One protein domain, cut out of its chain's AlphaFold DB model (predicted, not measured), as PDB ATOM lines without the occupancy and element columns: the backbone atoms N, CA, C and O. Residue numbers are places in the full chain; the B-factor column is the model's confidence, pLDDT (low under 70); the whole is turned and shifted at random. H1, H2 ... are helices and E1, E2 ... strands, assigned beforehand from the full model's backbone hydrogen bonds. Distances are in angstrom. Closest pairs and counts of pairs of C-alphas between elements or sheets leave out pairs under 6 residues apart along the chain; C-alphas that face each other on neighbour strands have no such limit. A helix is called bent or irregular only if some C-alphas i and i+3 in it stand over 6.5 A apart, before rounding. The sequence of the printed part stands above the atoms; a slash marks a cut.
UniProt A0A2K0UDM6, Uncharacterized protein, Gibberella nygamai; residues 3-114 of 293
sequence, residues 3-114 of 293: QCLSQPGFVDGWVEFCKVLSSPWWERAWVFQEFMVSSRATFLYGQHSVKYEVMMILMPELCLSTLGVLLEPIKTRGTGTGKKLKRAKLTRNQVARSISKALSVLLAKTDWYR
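This is residues 3 to 114 of the 293 residues of an uncharacterized protein of Gibberella nygamai (UniProt A0A2K0UDM6). Two long helices, H5 and H8, run side by side in opposite directions as the core of an elongated, mostly helical body, with H2 packing by its last turn on H8 and passing near H5. The short helices H1, H6 and H7 lie at one end of the long axis and H4 with the last residues, 112 to 114, at the other; the small hairpin E1 and E2 is set off to one side, between the middle and the end that holds H4, and short H3 packs on H8. The printed part has 112 residues, with eight named helices and two named strands in the order H1 H2 H3 H4 E1 E2 H5 H6 H7 H8; the sheet, E1 - E2, is antiparallel. The whole is compact, with a radius of gyration of the C-alphas of 14.7 A and spans of 44 by 28 by 23 A.

H1 is residues 3 to 6, beginning at C-alpha 3 (11.476, 8.760, 1.089). H2, residues 8 to 21, is 20.2 A long. H3 is residues 24 to 27, and H4, residues 29 to 37, is 13.7 A long. E1 is residues 42 to 45 and E2 residues 48 to 51. H5, residues 52 to 71, is 27.4 A long from C-alpha 52 (37.157, -1.714, 6.425). It has a kink of 37 degrees near residue 59 and is only just irregular, C-alphas 57 and 60 being 6.8 A apart. H6 is residues 73 to 76 and H7 residues 81 to 87. H8, residues 92 to 111, is 28.3 A long and ends at C-alpha 111 (32.907, -10.000, 18.371).

H8 is the hub, touching four helices. It touches H5, closest C-alphas Cys 63 and Ile 99 at 5.9 A, opposite ways at a tilt of 35.2 degrees, only just steep. H2 touches H8 with residues 18 to 21 alone, closest C-alphas Leu 21 and Ser 98 at 5.5 A, at a steep tilt of 63 degrees. H3 touches H8, closest C-alphas Trp 26 and Ala 102 at 6.1 A. H4 and H8 only just touch, with 3 pairs of C-alphas within 8 A, the closest Met 36 and Lys 109 at 5.9 A. H2 and H5 are near each other. H2 touches H7, closest C-alphas Val 15 and Leu 85 at 6.4 A. H1 and H2 only just touch, and only at the corner, with 3 pairs of C-alphas within 8 A, the closest Leu 5 and Val 11 at 5.6 A. H6 is close to H5 but not clearly touching, closest C-alphas Val 69 and Thr 76 at 7.1 A. In the hairpin of E1 and E2, N 43 and O 50 are 2.8 A apart, within hydrogen-bond range. Every O i to N i+4 pair is within hydrogen-bond range in H2, H7 and H8, against 4 of 5 in H4 and 14 of 16 in H5.

The C-alphas farthest apart, Gly 78 and Arg 114, are 45.5 A from each other. The printed part has no cut, and its links are tight. Residues 73 to 79 and 113 to 114 have pLDDT under 70.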
ATOM      1  N   GLN A   3      11.725   7.491   1.800       70.31
ATOM      2  CA  GLN A   3      11.476   8.760   1.089       70.31
ATOM      3  C   GLN A   3      12.474   9.009  -0.059       70.31
ATOM      4  O   GLN A   3      12.117   9.576  -1.089       70.31
ATOM      5  N   CYS A   4      13.715   8.538   0.086       75.31
ATOM      6  CA  CYS A   4      14.775   8.697  -0.912       75.31
ATOM      7  C   CYS A   4      14.590   7.771  -2.123       75.31
ATOM      8  O   CYS A   4      15.080   8.084  -3.202       75.31
ATOM      9  N   LEU A   5      13.850   6.661  -1.986       72.81
ATOM     10  CA  LEU A   5      13.571   5.729  -3.091       72.81
ATOM     11  C   LEU A   5      12.674   6.326  -4.186       72.81
ATOM     12  O   LEU A   5      12.539   5.735  -5.255       72.81
ATOM     13  N   SER A   6      12.080   7.493  -3.942       73.88
ATOM     14  CA  SER A   6      11.378   8.275  -4.961       73.88
ATOM     15  C   SER A   6      12.335   9.070  -5.859       73.88
ATOM     16  O   SER A   6      11.926   9.527  -6.923       73.88
ATOM     17  N   GLN A   7      13.605   9.233  -5.462       80.75
ATOM     18  CA  GLN A   7      14.612   9.945  -6.248       80.75
ATOM     19  C   GLN A   7      15.391   8.984  -7.160       80.75
ATOM     20  O   GLN A   7      16.055   8.072  -6.658       80.75
ATOM     21  N   PRO A   8      15.383   9.182  -8.494       74.44
ATOM     22  CA  PRO A   8      15.997   8.245  -9.434       74.44
ATOM     23  C   PRO A   8      17.476   7.945  -9.160       74.44
ATOM     24  O   PRO A   8      17.842   6.768  -9.165       74.44
ATOM     25  N   GLY A   9      18.280   8.976  -8.866       79.69
ATOM     26  CA  GLY A   9      19.721   8.840  -8.614       79.69
ATOM     27  C   GLY A   9      20.051   8.090  -7.322       79.69
ATOM     28  O   GLY A   9      20.989   7.297  -7.295       79.69
ATOM     29  N   PHE A  10      19.231   8.246  -6.276       83.88
ATOM     30  CA  PHE A  10      19.374   7.452  -5.053       83.88
ATOM     31  C   PHE A  10      19.110   5.968  -5.324       83.88
ATOM     32  O   PHE A  10      19.847   5.110  -4.847       83.88
ATOM     33  N   VAL A  11      18.080   5.653  -6.120       81.56
ATOM     34  CA  VAL A  11      17.772   4.257  -6.462       81.56
ATOM     35  C   VAL A  11      18.894   3.621  -7.283       81.56
ATOM     36  O   VAL A  11      19.163   2.439  -7.095       81.56
ATOM     37  N   ASP A  12      19.557   4.371  -8.167       84.44
ATOM     38  CA  ASP A  12      20.716   3.853  -8.907       84.44
ATOM     39  C   ASP A  12      21.873   3.504  -7.962       84.44
ATOM     40  O   ASP A  12      22.352   2.372  -7.989       84.44
ATOM     41  N   GLY A  13      22.236   4.407  -7.044       85.00
ATOM     42  CA  GLY A  13      23.251   4.120  -6.022       85.00
ATOM     43  C   GLY A  13      22.877   2.943  -5.112       85.00
ATOM     44  O   GLY A  13      23.707   2.082  -4.828       85.00
ATOM     45  N   TRP A  14      21.608   2.844  -4.708       86.50
ATOM     46  CA  TRP A  14      21.110   1.723  -3.907       86.50
ATOM     47  C   TRP A  14      21.180   0.380  -4.651       86.50
ATOM     48  O   TRP A  14      21.482  -0.650  -4.048       86.50
ATOM     49  N   VAL A  15      20.940   0.366  -5.965       86.31
ATOM     50  CA  VAL A  15      21.100  -0.845  -6.783       86.31
ATOM     51  C   VAL A  15      22.572  -1.242  -6.895       86.31
ATOM     52  O   VAL A  15      22.866  -2.431  -6.783       86.31
ATOM     53  N   GLU A  16      23.497  -0.291  -7.059       86.81
ATOM     54  CA  GLU A  16      24.938  -0.592  -7.031       86.81
ATOM     55  C   GLU A  16      25.368  -1.154  -5.671       86.81
ATOM     56  O   GLU A  16      26.076  -2.158  -5.620       86.81
ATOM     57  N   PHE A  17      24.855  -0.604  -4.569       88.00
ATOM     58  CA  PHE A  17      25.059  -1.163  -3.232       88.00
ATOM     59  C   PHE A  17      24.551  -2.611  -3.120       88.00
ATOM     60  O   PHE A  17      25.255  -3.482  -2.611       88.00
ATOM     61  N   CYS A  18      23.368  -2.911  -3.666       88.12
ATOM     62  CA  CYS A  18      22.858  -4.283  -3.708       88.12
ATOM     63  C   CYS A  18      23.768  -5.228  -4.513       88.12
ATOM     64  O   CYS A  18      23.876  -6.398  -4.156       88.12
ATOM     65  N   LYS A  19      24.445  -4.748  -5.567       87.88
ATOM     66  CA  LYS A  19      25.433  -5.554  -6.305       87.88
ATOM     67  C   LYS A  19      26.687  -5.832  -5.478       87.88
ATOM     68  O   LYS A  19      27.169  -6.958  -5.512       87.88
ATOM     69  N   VAL A  20      27.177  -4.852  -4.711       88.19
ATOM     70  CA  VAL A  20      28.297  -5.051  -3.770       88.19
ATOM     71  C   VAL A  20      27.949  -6.136  -2.752       88.19
ATOM     72  O   VAL A  20      28.753  -7.037  -2.515       88.19
ATOM     73  N   LEU A  21      26.739  -6.084  -2.185       85.38
ATOM     74  CA  LEU A  21      26.248  -7.103  -1.255       85.38
ATOM     75  C   LEU A  21      26.156  -8.474  -1.919       85.38
ATOM     76  O   LEU A  21      26.590  -9.460  -1.345       85.38
ATOM     77  N   SER A  22      25.630  -8.542  -3.140       85.38
ATOM     78  CA  SER A  22      25.511  -9.792  -3.897       85.38
ATOM     79  C   SER A  22      26.804 -10.245  -4.581       85.38
ATOM     80  O   SER A  22      26.758 -11.131  -5.435       85.38
ATOM     81  N   SER A  23      27.950  -9.668  -4.213       86.50
ATOM     82  CA  SER A  23      29.254 -10.158  -4.650       86.50
ATOM     83  C   SER A  23      29.483 -11.594  -4.152       86.50
ATOM     84  O   SER A  23      29.309 -11.848  -2.957       86.50
ATOM     85  N   PRO A  24      29.957 -12.521  -5.009       83.38
ATOM     86  CA  PRO A  24      30.314 -13.883  -4.599       83.38
ATOM     87  C   PRO A  24      31.377 -13.942  -3.495       83.38
ATOM     88  O   PRO A  24      31.529 -14.967  -2.835       83.38
ATOM     89  N   TRP A  25      32.119 -12.850  -3.279       84.25
ATOM     90  CA  TRP A  25      33.124 -12.749  -2.223       84.25
ATOM     91  C   TRP A  25      32.543 -13.056  -0.834       84.25
ATOM     92  O   TRP A  25      33.133 -13.843  -0.100       84.25
ATOM     93  N   TRP A  26      31.351 -12.534  -0.513       82.00
ATOM     94  CA  TRP A  26      30.686 -12.755   0.781       82.00
ATOM     95  C   TRP A  26      30.261 -14.204   1.016       82.00
ATOM     96  O   TRP A  26      29.998 -14.602   2.149       82.00
ATOM     97  N   GLU A  27      30.146 -14.988  -0.056       80.25
ATOM     98  CA  GLU A  27      29.699 -16.368   0.029       80.25
ATOM     99  C   GLU A  27      30.864 -17.331   0.267       80.25
ATOM    100  O   GLU A  27      30.616 -18.462   0.644       80.25
ATOM    101  N   ARG A  28      32.130 -16.938   0.107       82.12
ATOM    102  CA  ARG A  28      33.265 -17.869   0.229       82.12
ATOM    103  C   ARG A  28      33.588 -18.196   1.689       82.12
ATOM    104  O   ARG A  28      33.709 -17.296   2.514       82.12
ATOM    105  N   ALA A  29      33.810 -19.475   1.998       83.44
ATOM    106  CA  ALA A  29      34.150 -19.916   3.357       83.44
ATOM    107  C   ALA A  29      35.465 -19.292   3.876       83.44
ATOM    108  O   ALA A  29      35.486 -18.673   4.937       83.44
ATOM    109  N   TRP A  30      36.532 -19.355   3.074       85.81
ATOM    110  CA  TRP A  30      37.868 -18.853   3.432       85.81
ATOM    111  C   TRP A  30      37.966 -17.333   3.586       85.81
ATOM    112  O   TRP A  30      38.760 -16.846   4.385       85.81
ATOM    113  N   VAL A  31      37.116 -16.579   2.886       82.06
ATOM    114  CA  VAL A  31      37.099 -15.109   2.966       82.06
ATOM    115  C   VAL A  31      36.832 -14.628   4.387       82.06
ATOM    116  O   VAL A  31      37.360 -13.602   4.811       82.06
ATOM    117  N   PHE A  32      36.032 -15.381   5.137       82.44
ATOM    118  CA  PHE A  32      35.784 -15.078   6.532       82.44
ATOM    119  C   PHE A  32      37.102 -15.091   7.313       82.44
ATOM    120  O   PHE A  32      37.459 -14.083   7.905       82.44
ATOM    121  N   GLN A  33      37.904 -16.153   7.221       83.25
ATOM    122  CA  GLN A  33      39.225 -16.189   7.858       83.25
ATOM    123  C   GLN A  33      40.152 -15.064   7.377       83.25
ATOM    124  O   GLN A  33      40.743 -14.369   8.205       83.25
ATOM    125  N   GLU A  34      40.240 -14.847   6.061       85.19
ATOM    126  CA  GLU A  34      41.073 -13.795   5.460       85.19
ATOM    127  C   GLU A  34      40.745 -12.409   6.039       85.19
ATOM    128  O   GLU A  34      41.635 -11.647   6.428       85.19
ATOM    129  N   PHE A  35      39.454 -12.083   6.137       84.94
ATOM    130  CA  PHE A  35      39.006 -10.807   6.675       84.94
ATOM    131  C   PHE A  35      39.207 -10.716   8.189       84.94
ATOM    132  O   PHE A  35      39.642  -9.679   8.692       84.94
ATOM    133  N   MET A  36      38.919 -11.789   8.924       82.25
ATOM    134  CA  MET A  36      38.946 -11.818  10.387       82.25
ATOM    135  C   MET A  36      40.362 -11.666  10.949       82.25
ATOM    136  O   MET A  36      40.558 -10.892  11.887       82.25
ATOM    137  N   VAL A  37      41.361 -12.281  10.312       83.56
ATOM    138  CA  VAL A  37      42.774 -12.169  10.719       83.56
ATOM    139  C   VAL A  37      43.403 -10.843  10.274       83.56
ATOM    140  O   VAL A  37      44.356 -10.364  10.886       83.56
ATOM    141  N   SER A  38      42.863 -10.195   9.238       84.62
ATOM    142  CA  SER A  38      43.420  -8.936   8.742       84.62
ATOM    143  C   SER A  38      43.230  -7.783   9.733       84.62
ATOM    144  O   SER A  38      42.105  -7.404  10.073       84.62
ATOM    145  N   SER A  39      44.334  -7.172  10.167       80.25
ATOM    146  CA  SER A  39      44.324  -5.947  10.982       80.25
ATOM    147  C   SER A  39      44.016  -4.692  10.160       80.25
ATOM    148  O   SER A  39      43.556  -3.685  10.697       80.25
ATOM    149  N   ARG A  40      44.271  -4.747   8.846       82.31
ATOM    150  CA  ARG A  40      44.106  -3.643   7.897       82.31
ATOM    151  C   ARG A  40      43.550  -4.190   6.588       82.31
ATOM    152  O   ARG A  40      44.298  -4.674   5.742       82.31
ATOM    153  N   ALA A  41      42.240  -4.074   6.406       86.31
ATOM    154  CA  ALA A  41      41.566  -4.475   5.177       86.31
ATOM    155  C   ALA A  41      41.047  -3.260   4.390       86.31
ATOM    156  O   ALA A  41      40.549  -2.286   4.956       86.31
ATOM    157  N   THR A  42      41.145  -3.329   3.063       87.00
ATOM    158  CA  THR A  42      40.524  -2.363   2.147       87.00
ATOM    159  C   THR A  42      39.626  -3.134   1.193       87.00
ATOM    160  O   THR A  42      40.102  -3.991   0.453       87.00
ATOM    161  N   PHE A  43      38.333  -2.827   1.201       83.88
ATOM    162  CA  PHE A  43      37.375  -3.366   0.247       83.88
ATOM    163  C   PHE A  43      37.555  -2.672  -1.097       83.88
ATOM    164  O   PHE A  43      37.582  -1.442  -1.162       83.88
ATOM    165  N   LEU A  44      37.663  -3.462  -2.162       85.31
ATOM    166  CA  LEU A  44      37.788  -2.985  -3.535       85.31
ATOM    167  C   LEU A  44      36.545  -3.394  -4.320       85.31
ATOM    168  O   LEU A  44      36.130  -4.551  -4.270       85.31
ATOM    169  N   TYR A  45      35.957  -2.452  -5.052       80.69
ATOM    170  CA  TYR A  45      34.832  -2.732  -5.939       80.69
ATOM    171  C   TYR A  45      34.854  -1.793  -7.146       80.69
ATOM    172  O   TYR A  45      34.739  -0.571  -7.009       80.69
ATOM    173  N   GLY A  46      35.010  -2.358  -8.345       79.38
ATOM    174  CA  GLY A  46      35.219  -1.571  -9.561       79.38
ATOM    175  C   GLY A  46      36.458  -0.678  -9.440       79.38
ATOM    176  O   GLY A  46      37.549  -1.165  -9.164       79.38
ATOM    177  N   GLN A  47      36.287   0.633  -9.626       80.94
ATOM    178  CA  GLN A  47      37.353   1.641  -9.478       80.94
ATOM    179  C   GLN A  47      37.378   2.300  -8.089       80.94
ATOM    180  O   GLN A  47      38.051   3.309  -7.884       80.94
ATOM    181  N   HIS A  48      36.621   1.759  -7.135       80.62
ATOM    182  CA  HIS A  48      36.466   2.334  -5.809       80.62
ATOM    183  C   HIS A  48      37.132   1.464  -4.748       80.62
ATOM    184  O   HIS A  48      37.215   0.240  -4.870       80.62
ATOM    185  N   SER A  49      37.584   2.122  -3.684       85.12
ATOM    186  CA  SER A  49      38.135   1.468  -2.506       85.12
ATOM    187  C   SER A  49      37.571   2.097  -1.240       85.12
ATOM    188  O   SER A  49      37.313   3.302  -1.199       85.12
ATOM    189  N   VAL A  50      37.360   1.276  -0.215       83.62
ATOM    190  CA  VAL A  50      36.846   1.700   1.089       83.62
ATOM    191  C   VAL A  50      37.595   0.932   2.169       83.62
ATOM    192  O   VAL A  50      37.671  -0.295   2.130       83.62
ATOM    193  N   LYS A  51      38.165   1.643   3.143       84.31
ATOM    194  CA  LYS A  51      38.802   0.999   4.297       84.31
ATOM    195  C   LYS A  51      37.760   0.251   5.129       84.31
ATOM    196  O   LYS A  51      36.628   0.724   5.254       84.31
ATOM    197  N   TYR A  52      38.127  -0.890   5.707       85.25
ATOM    198  CA  TYR A  52      37.157  -1.714   6.425       85.25
ATOM    199  C   TYR A  52      36.522  -0.986   7.610       85.25
ATOM    200  O   TYR A  52      35.341  -1.182   7.845       85.25
ATOM    201  N   GLU A  53      37.233  -0.094   8.298       85.06
ATOM    202  CA  GLU A  53      36.691   0.661   9.432       85.06
ATOM    203  C   GLU A  53      35.499   1.525   9.001       85.06
ATOM    204  O   GLU A  53      34.479   1.580   9.680       85.06
ATOM    205  N   VAL A  54      35.587   2.139   7.816       86.50
ATOM    206  CA  VAL A  54      34.485   2.911   7.225       86.50
ATOM    207  C   VAL A  54      33.350   1.979   6.796       86.50
ATOM    208  O   VAL A  54      32.177   2.270   7.028       86.50
ATOM    209  N   MET A  55      33.695   0.835   6.199       83.44
ATOM    210  CA  MET A  55      32.731  -0.185   5.782       83.44
ATOM    211  C   MET A  55      31.922  -0.720   6.976       83.44
ATOM    212  O   MET A  55      30.704  -0.836   6.879       83.44
ATOM    213  N   MET A  56      32.577  -0.976   8.111       81.88
ATOM    214  CA  MET A  56      31.969  -1.457   9.357       81.88
ATOM    215  C   MET A  56      30.965  -0.465   9.949       81.88
ATOM    216  O   MET A  56      29.981  -0.891  10.544       81.88
ATOM    217  N   ILE A  57      31.182   0.842   9.767       83.38
ATOM    218  CA  ILE A  57      30.263   1.886  10.243       83.38
ATOM    219  C   ILE A  57      29.037   1.987   9.326       83.38
ATOM    220  O   ILE A  57      27.905   2.035   9.798       83.38
ATOM    221  N   LEU A  58      29.246   2.019   8.007       83.88
ATOM    222  CA  LEU A  58      28.171   2.314   7.051       83.88
ATOM    223  C   LEU A  58      27.297   1.098   6.720       83.88
ATOM    224  O   LEU A  58      26.086   1.229   6.518       83.88
ATOM    225  N   MET A  59      27.901  -0.086   6.612       84.44
ATOM    226  CA  MET A  59      27.217  -1.276   6.103       84.44
ATOM    227  C   MET A  59      26.051  -1.745   6.968       84.44
ATOM    228  O   MET A  59      25.018  -2.051   6.374       84.44
ATOM    229  N   PRO A  60      26.146  -1.815   8.312       83.00
ATOM    230  CA  PRO A  60      25.058  -2.357   9.115       83.00
ATOM    231  C   PRO A  60      23.748  -1.594   8.901       83.00
ATOM    232  O   PRO A  60      22.739  -2.192   8.527       83.00
ATOM    233  N   GLU A  61      23.768  -0.263   9.009       80.50
ATOM    234  CA  GLU A  61      22.571   0.569   8.830       80.50
ATOM    235  C   GLU A  61      21.988   0.474   7.413       80.50
ATOM    236  O   GLU A  61      20.763   0.392   7.236       80.50
ATOM    237  N   LEU A  62      22.848   0.451   6.389       85.25
ATOM    238  CA  LEU A  62      22.429   0.320   4.993       85.25
ATOM    239  C   LEU A  62      21.835  -1.064   4.704       85.25
ATOM    240  O   LEU A  62      20.816  -1.158   4.013       85.25
ATOM    241  N   CYS A  63      22.421  -2.124   5.260       86.38
ATOM    242  CA  CYS A  63      21.918  -3.493   5.202       86.38
ATOM    243  C   CYS A  63      20.535  -3.609   5.848       86.38
ATOM    244  O   CYS A  63      19.601  -4.095   5.209       86.38
ATOM    245  N   LEU A  64      20.372  -3.100   7.074       80.94
ATOM    246  CA  LEU A  64      19.092  -3.120   7.788       80.94
ATOM    247  C   LEU A  64      18.014  -2.327   7.051       80.94
ATOM    248  O   LEU A  64      16.893  -2.804   6.857       80.94
ATOM    249  N   SER A  65      18.370  -1.134   6.576       82.50
ATOM    250  CA  SER A  65      17.461  -0.303   5.793       82.50
ATOM    251  C   SER A  65      17.054  -0.997   4.487       82.50
ATOM    252  O   SER A  65      15.883  -0.963   4.107       82.50
ATOM    253  N   THR A  66      17.994  -1.680   3.827       84.75
ATOM    254  CA  THR A  66      17.738  -2.448   2.601       84.75
ATOM    255  C   THR A  66      16.832  -3.648   2.872       84.75
ATOM    256  O   THR A  66      15.886  -3.860   2.117       84.75
ATOM    257  N   LEU A  67      17.035  -4.393   3.965       81.44
ATOM    258  CA  LEU A  67      16.131  -5.478   4.367       81.44
ATOM    259  C   LEU A  67      14.703  -4.978   4.585       81.44
ATOM    260  O   LEU A  67      13.772  -5.579   4.053       81.44
ATOM    261  N   GLY A  68      14.522  -3.847   5.275       77.56
ATOM    262  CA  GLY A  68      13.198  -3.241   5.456       77.56
ATOM    263  C   GLY A  68      12.501  -2.935   4.123       77.56
ATOM    264  O   GLY A  68      11.316  -3.207   3.951       77.56
ATOM    265  N   VAL A  69      13.252  -2.448   3.131       79.06
ATOM    266  CA  VAL A  69      12.749  -2.190   1.769       79.06
ATOM    267  C   VAL A  69      12.373  -3.487   1.037       79.06
ATOM    268  O   VAL A  69      11.384  -3.515   0.300       79.06
ATOM    269  N   LEU A  70      13.147  -4.560   1.217       76.25
ATOM    270  CA  LEU A  70      12.912  -5.850   0.561       76.25
ATOM    271  C   LEU A  70      11.727  -6.617   1.166       76.25
ATOM    272  O   LEU A  70      10.969  -7.230   0.409       76.25
ATOM    273  N   LEU A  71      11.570  -6.565   2.493       72.75
ATOM    274  CA  LEU A  71      10.534  -7.268   3.255       72.75
ATOM    275  C   LEU A  71       9.169  -6.566   3.211       72.75
ATOM    276  O   LEU A  71       8.145  -7.232   3.333       72.75
ATOM    277  N   GLU A  72       9.125  -5.251   2.961       73.19
ATOM    278  CA  GLU A  72       7.879  -4.475   2.863       73.19
ATOM    279  C   GLU A  72       7.595  -3.976   1.427       73.19
ATOM    280  O   GLU A  72       7.537  -2.768   1.155       73.19
ATOM    281  N   PRO A  73       7.355  -4.874   0.454       61.47
ATOM    282  CA  PRO A  73       7.248  -4.507  -0.957       61.47
ATOM    283  C   PRO A  73       6.037  -3.625  -1.280       61.47
ATOM    284  O   PRO A  73       6.044  -2.933  -2.298       61.47
ATOM    285  N   ILE A  74       5.014  -3.616  -0.423       61.19
ATOM    286  CA  ILE A  74       3.803  -2.804  -0.597       61.19
ATOM    287  C   ILE A  74       4.135  -1.308  -0.478       61.19
ATOM    288  O   ILE A  74       3.641  -0.517  -1.281       61.19
ATOM    289  N   LYS A  75       5.045  -0.925   0.429       60.28
ATOM    290  CA  LYS A  75       5.461   0.476   0.639       60.28
ATOM    291  C   LYS A  75       6.332   1.030  -0.494       60.28
ATOM    292  O   LYS A  75       6.525   2.233  -0.594       60.28
ATOM    293  N   THR A  76       6.850   0.161  -1.365       58.44
ATOM    294  CA  THR A  76       7.722   0.538  -2.493       58.44
ATOM    295  C   THR A  76       7.000   0.508  -3.843       58.44
ATOM    296  O   THR A  76       7.610   0.768  -4.889       58.44
ATOM    297  N   ARG A  77       5.696   0.196  -3.858       59.62
ATOM    298  CA  ARG A  77       4.882   0.110  -5.075       59.62
ATOM    299  C   ARG A  77       4.836   1.484  -5.762       59.62
ATOM    300  O   ARG A  77       4.354   2.446  -5.188       59.62
ATOM    301  N   GLY A  78       5.370   1.569  -6.984       62.19
ATOM    302  CA  GLY A  78       5.448   2.815  -7.771       62.19
ATOM    303  C   GLY A  78       6.850   3.432  -7.897       62.19
ATOM    304  O   GLY A  78       7.090   4.180  -8.835       62.19
ATOM    305  N   THR A  79       7.814   3.039  -7.058       66.06
ATOM    306  CA  THR A  79       9.191   3.599  -7.052       66.06
ATOM    307  C   THR A  79      10.101   3.095  -8.183       66.06
ATOM    308  O   THR A  79      11.242   3.523  -8.321       66.06
ATOM    309  N   GLY A  80       9.658   2.117  -8.981       70.38
ATOM    310  CA  GLY A  80      10.483   1.500 -10.033       70.38
ATOM    311  C   GLY A  80      11.652   0.632  -9.529       70.38
ATOM    312  O   GLY A  80      12.288  -0.043 -10.339       70.38
ATOM    313  N   THR A  81      11.886   0.561  -8.214       74.69
ATOM    314  CA  THR A  81      12.942  -0.235  -7.552       74.69
ATOM    315  C   THR A  81      12.969  -1.691  -8.013       74.69
ATOM    316  O   THR A  81      14.005  -2.191  -8.442       74.69
ATOM    317  N   GLY A  82      11.812  -2.361  -8.037       74.31
ATOM    318  CA  GLY A  82      11.708  -3.744  -8.511       74.31
ATOM    319  C   GLY A  82      12.086  -3.924  -9.988       74.31
ATOM    320  O   GLY A  82      12.646  -4.955 -10.351       74.31
ATOM    321  N   LYS A  83      11.825  -2.924 -10.845       80.12
ATOM    322  CA  LYS A  83      12.239  -2.959 -12.260       80.12
ATOM    323  C   LYS A  83      13.754  -2.785 -12.386       80.12
ATOM    324  O   LYS A  83      14.378  -3.529 -13.138       80.12
ATOM    325  N   LYS A  84      14.348  -1.852 -11.632       81.12
ATOM    326  CA  LYS A  84      15.804  -1.629 -11.629       81.12
ATOM    327  C   LYS A  84      16.569  -2.834 -11.068       81.12
ATOM    328  O   LYS A  84      17.543  -3.254 -11.684       81.12
ATOM    329  N   LEU A  85      16.074  -3.467 -10.000       80.44
ATOM    330  CA  LEU A  85      16.677  -4.683  -9.442       80.44
ATOM    331  C   LEU A  85      16.659  -5.845 -10.453       80.44
ATOM    332  O   LEU A  85      17.684  -6.480 -10.687       80.44
ATOM    333  N   LYS A  86      15.524  -6.051 -11.140       82.75
ATOM    334  CA  LYS A  86      15.418  -7.033 -12.235       82.75
ATOM    335  C   LYS A  86      16.376  -6.726 -13.387       82.75
ATOM    336  O   LYS A  86      16.999  -7.644 -13.908       82.75
ATOM    337  N   ARG A  87      16.522  -5.452 -13.776       84.25
ATOM    338  CA  ARG A  87      17.483  -5.030 -14.813       84.25
ATOM    339  C   ARG A  87      18.928  -5.314 -14.399       84.25
ATOM    340  O   ARG A  87      19.721  -5.724 -15.237       84.25
ATOM    341  N   ALA A  88      19.242  -5.152 -13.117       80.06
ATOM    342  CA  ALA A  88      20.521  -5.541 -12.531       80.06
ATOM    343  C   ALA A  88      20.671  -7.063 -12.325       80.06
ATOM    344  O   ALA A  88      21.678  -7.491 -11.777       80.06
ATOM    345  N   LYS A  89      19.696  -7.875 -12.764       85.00
ATOM    346  CA  LYS A  89      19.653  -9.340 -12.607       85.00
ATOM    347  C   LYS A  89      19.723  -9.813 -11.147       85.00
ATOM    348  O   LYS A  89      20.161 -10.924 -10.880       85.00
ATOM    349  N   LEU A  90      19.245  -8.992 -10.215       82.81
ATOM    350  CA  LEU A  90      19.190  -9.317  -8.792       82.81
ATOM    351  C   LEU A  90      17.765  -9.704  -8.381       82.81
ATOM    352  O   LEU A  90      16.775  -9.107  -8.820       82.81
ATOM    353  N   THR A  91      17.647 -10.699  -7.499       81.75
ATOM    354  CA  THR A  91      16.367 -11.065  -6.873       81.75
ATOM    355  C   THR A  91      16.322 -10.589  -5.426       81.75
ATOM    356  O   THR A  91      17.346 -10.546  -4.748       81.75
ATOM    357  N   ARG A  92      15.127 -10.266  -4.914       76.81
ATOM    358  CA  ARG A  92      14.968  -9.825  -3.515       76.81
ATOM    359  C   ARG A  92      15.524 -10.848  -2.522       76.81
ATOM    360  O   ARG A  92      16.237 -10.469  -1.603       76.81
ATOM    361  N   ASN A  93      15.256 -12.132  -2.753       74.38
ATOM    362  CA  ASN A  93      15.727 -13.215  -1.890       74.38
ATOM    363  C   ASN A  93      17.250 -13.371  -1.944       74.38
ATOM    364  O   ASN A  93      17.871 -13.637  -0.921       74.38
ATOM    365  N   GLN A  94      17.867 -13.201  -3.117       77.75
ATOM    366  CA  GLN A  94      19.324 -13.211  -3.237       77.75
ATOM    367  C   GLN A  94      19.950 -12.059  -2.454       77.75
ATOM    368  O   GLN A  94      20.863 -12.300  -1.672       77.75
ATOM    369  N   VAL A  95      19.429 -10.836  -2.602       79.81
ATOM    370  CA  VAL A  95      19.944  -9.674  -1.863       79.81
ATOM    371  C   VAL A  95      19.734  -9.850  -0.356       79.81
ATOM    372  O   VAL A  95      20.655  -9.602   0.410       79.81
ATOM    373  N   ALA A  96      18.583 -10.359   0.091       78.88
ATOM    374  CA  ALA A  96      18.343 -10.629   1.511       78.88
ATOM    375  C   ALA A  96      19.325 -11.669   2.095       78.88
ATOM    376  O   ALA A  96      19.876 -11.462   3.179       78.88
ATOM    377  N   ARG A  97      19.607 -12.756   1.356       75.88
ATOM    378  CA  ARG A  97      20.637 -13.742   1.737       75.88
ATOM    379  C   ARG A  97      22.032 -13.117   1.783       75.88
ATOM    380  O   ARG A  97      22.768 -13.342   2.738       75.88
ATOM    381  N   SER A  98      22.352 -12.292   0.788       81.94
ATOM    382  CA  SER A  98      23.624 -11.568   0.693       81.94
ATOM    383  C   SER A  98      23.832 -10.618   1.876       81.94
ATOM    384  O   SER A  98      24.906 -10.581   2.464       81.94
ATOM    385  N   ILE A  99      22.781  -9.892   2.276       82.12
ATOM    386  CA  ILE A  99      22.809  -9.017   3.453       82.12
ATOM    387  C   ILE A  99      23.062  -9.825   4.718       82.12
ATOM    388  O   ILE A  99      23.890  -9.425   5.527       82.12
ATOM    389  N   SER A 100      22.374 -10.956   4.875       77.62
ATOM    390  CA  SER A 100      22.571 -11.824   6.040       77.62
ATOM    391  C   SER A 100      24.036 -12.254   6.138       77.62
ATOM    392  O   SER A 100      24.636 -12.125   7.196       77.62
ATOM    393  N   LYS A 101      24.645 -12.652   5.011       78.56
ATOM    394  CA  LYS A 101      26.070 -12.997   4.939       78.56
ATOM    395  C   LYS A 101      26.985 -11.831   5.285       78.56
ATOM    396  O   LYS A 101      27.844 -11.984   6.146       78.56
ATOM    397  N   ALA A 102      26.786 -10.673   4.657       83.19
ATOM    398  CA  ALA A 102      27.586  -9.489   4.936       83.19
ATOM    399  C   ALA A 102      27.503  -9.095   6.418       83.19
ATOM    400  O   ALA A 102      28.534  -8.904   7.052       83.19
ATOM    401  N   LEU A 103      26.299  -9.054   6.997       79.94
ATOM    402  CA  LEU A 103      26.108  -8.770   8.420       79.94
ATOM    403  C   LEU A 103      26.798  -9.804   9.312       79.94
ATOM    404  O   LEU A 103      27.454  -9.400  10.262       79.94
ATOM    405  N   SER A 104      26.725 -11.101   8.992       78.12
ATOM    406  CA  SER A 104      27.434 -12.139   9.750       78.12
ATOM    407  C   SER A 104      28.951 -11.930   9.758       78.12
ATOM    408  O   SER A 104      29.563 -12.078  10.808       78.12
ATOM    409  N   VAL A 105      29.563 -11.546   8.630       80.56
ATOM    410  CA  VAL A 105      31.006 -11.231   8.577       80.56
ATOM    411  C   VAL A 105      31.343 -10.011   9.438       80.56
ATOM    412  O   VAL A 105      32.340 -10.012  10.159       80.56
ATOM    413  N   LEU A 106      30.519  -8.963   9.370       80.38
ATOM    414  CA  LEU A 106      30.755  -7.720  10.108       80.38
ATOM    415  C   LEU A 106      30.574  -7.927  11.621       80.38
ATOM    416  O   LEU A 106      31.431  -7.510  12.390       80.38
ATOM    417  N   LEU A 107      29.511  -8.617  12.040       75.88
ATOM    418  CA  LEU A 107      29.261  -8.965  13.444       75.88
ATOM    419  C   LEU A 107      30.349  -9.875  14.005       75.88
ATOM    420  O   LEU A 107      30.881  -9.629  15.082       75.88
ATOM    421  N   ALA A 108      30.766 -10.879  13.238       77.94
ATOM    422  CA  ALA A 108      31.889 -11.696  13.657       77.94
ATOM    423  C   ALA A 108      33.133 -10.838  13.897       77.94
ATOM    424  O   ALA A 108      33.792 -11.002  14.913       77.94
ATOM    425  N   LYS A 109      33.439  -9.877  13.015       81.69
ATOM    426  CA  LYS A 109      34.615  -9.010  13.163       81.69
ATOM    427  C   LYS A 109      34.550  -8.117  14.407       81.69
ATOM    428  O   LYS A 109      35.604  -7.838  14.978       81.69
ATOM    429  N   THR A 110      33.363  -7.675  14.831       75.94
ATOM    430  CA  THR A 110      33.208  -6.934  16.097       75.94
ATOM    431  C   THR A 110      33.408  -7.829  17.312       75.94
ATOM    432  O   THR A 110      34.063  -7.415  18.270       75.94
ATOM    433  N   ASP A 111      32.902  -9.058  17.246       70.12
ATOM    434  CA  ASP A 111      32.907 -10.000  18.371       70.12
ATOM    435  C   ASP A 111      34.191 -10.834  18.443       70.12
ATOM    436  O   ASP A 111      34.486 -11.435  19.472       70.12
ATOM    437  N   TRP A 112      34.992 -10.815  17.375       70.38
ATOM    438  CA  TRP A 112      36.202 -11.612  17.177       70.38
ATOM    439  C   TRP A 112      37.168 -11.583  18.358       70.38
ATOM    440  O   TRP A 112      37.765 -12.591  18.713       70.38
ATOM    441  N   TYR A 113      37.320 -10.421  18.987       62.00
ATOM    442  CA  TYR A 113      38.240 -10.254  20.110       62.00
ATOM    443  C   TYR A 113      37.742 -10.890  21.415       62.00
ATOM    444  O   TYR A 113      38.488 -10.899  22.393       62.00
ATOM    445  N   ARG A 114      36.490 -11.362  21.466       59.62
ATOM    446  CA  ARG A 114      35.837 -11.813  22.698       59.62
ATOM    447  C   ARG A 114      35.760 -13.331  22.821       59.62
ATOM    448  O   ARG A 114      36.022 -13.808  23.916       59.62
TER     449      ARG A 114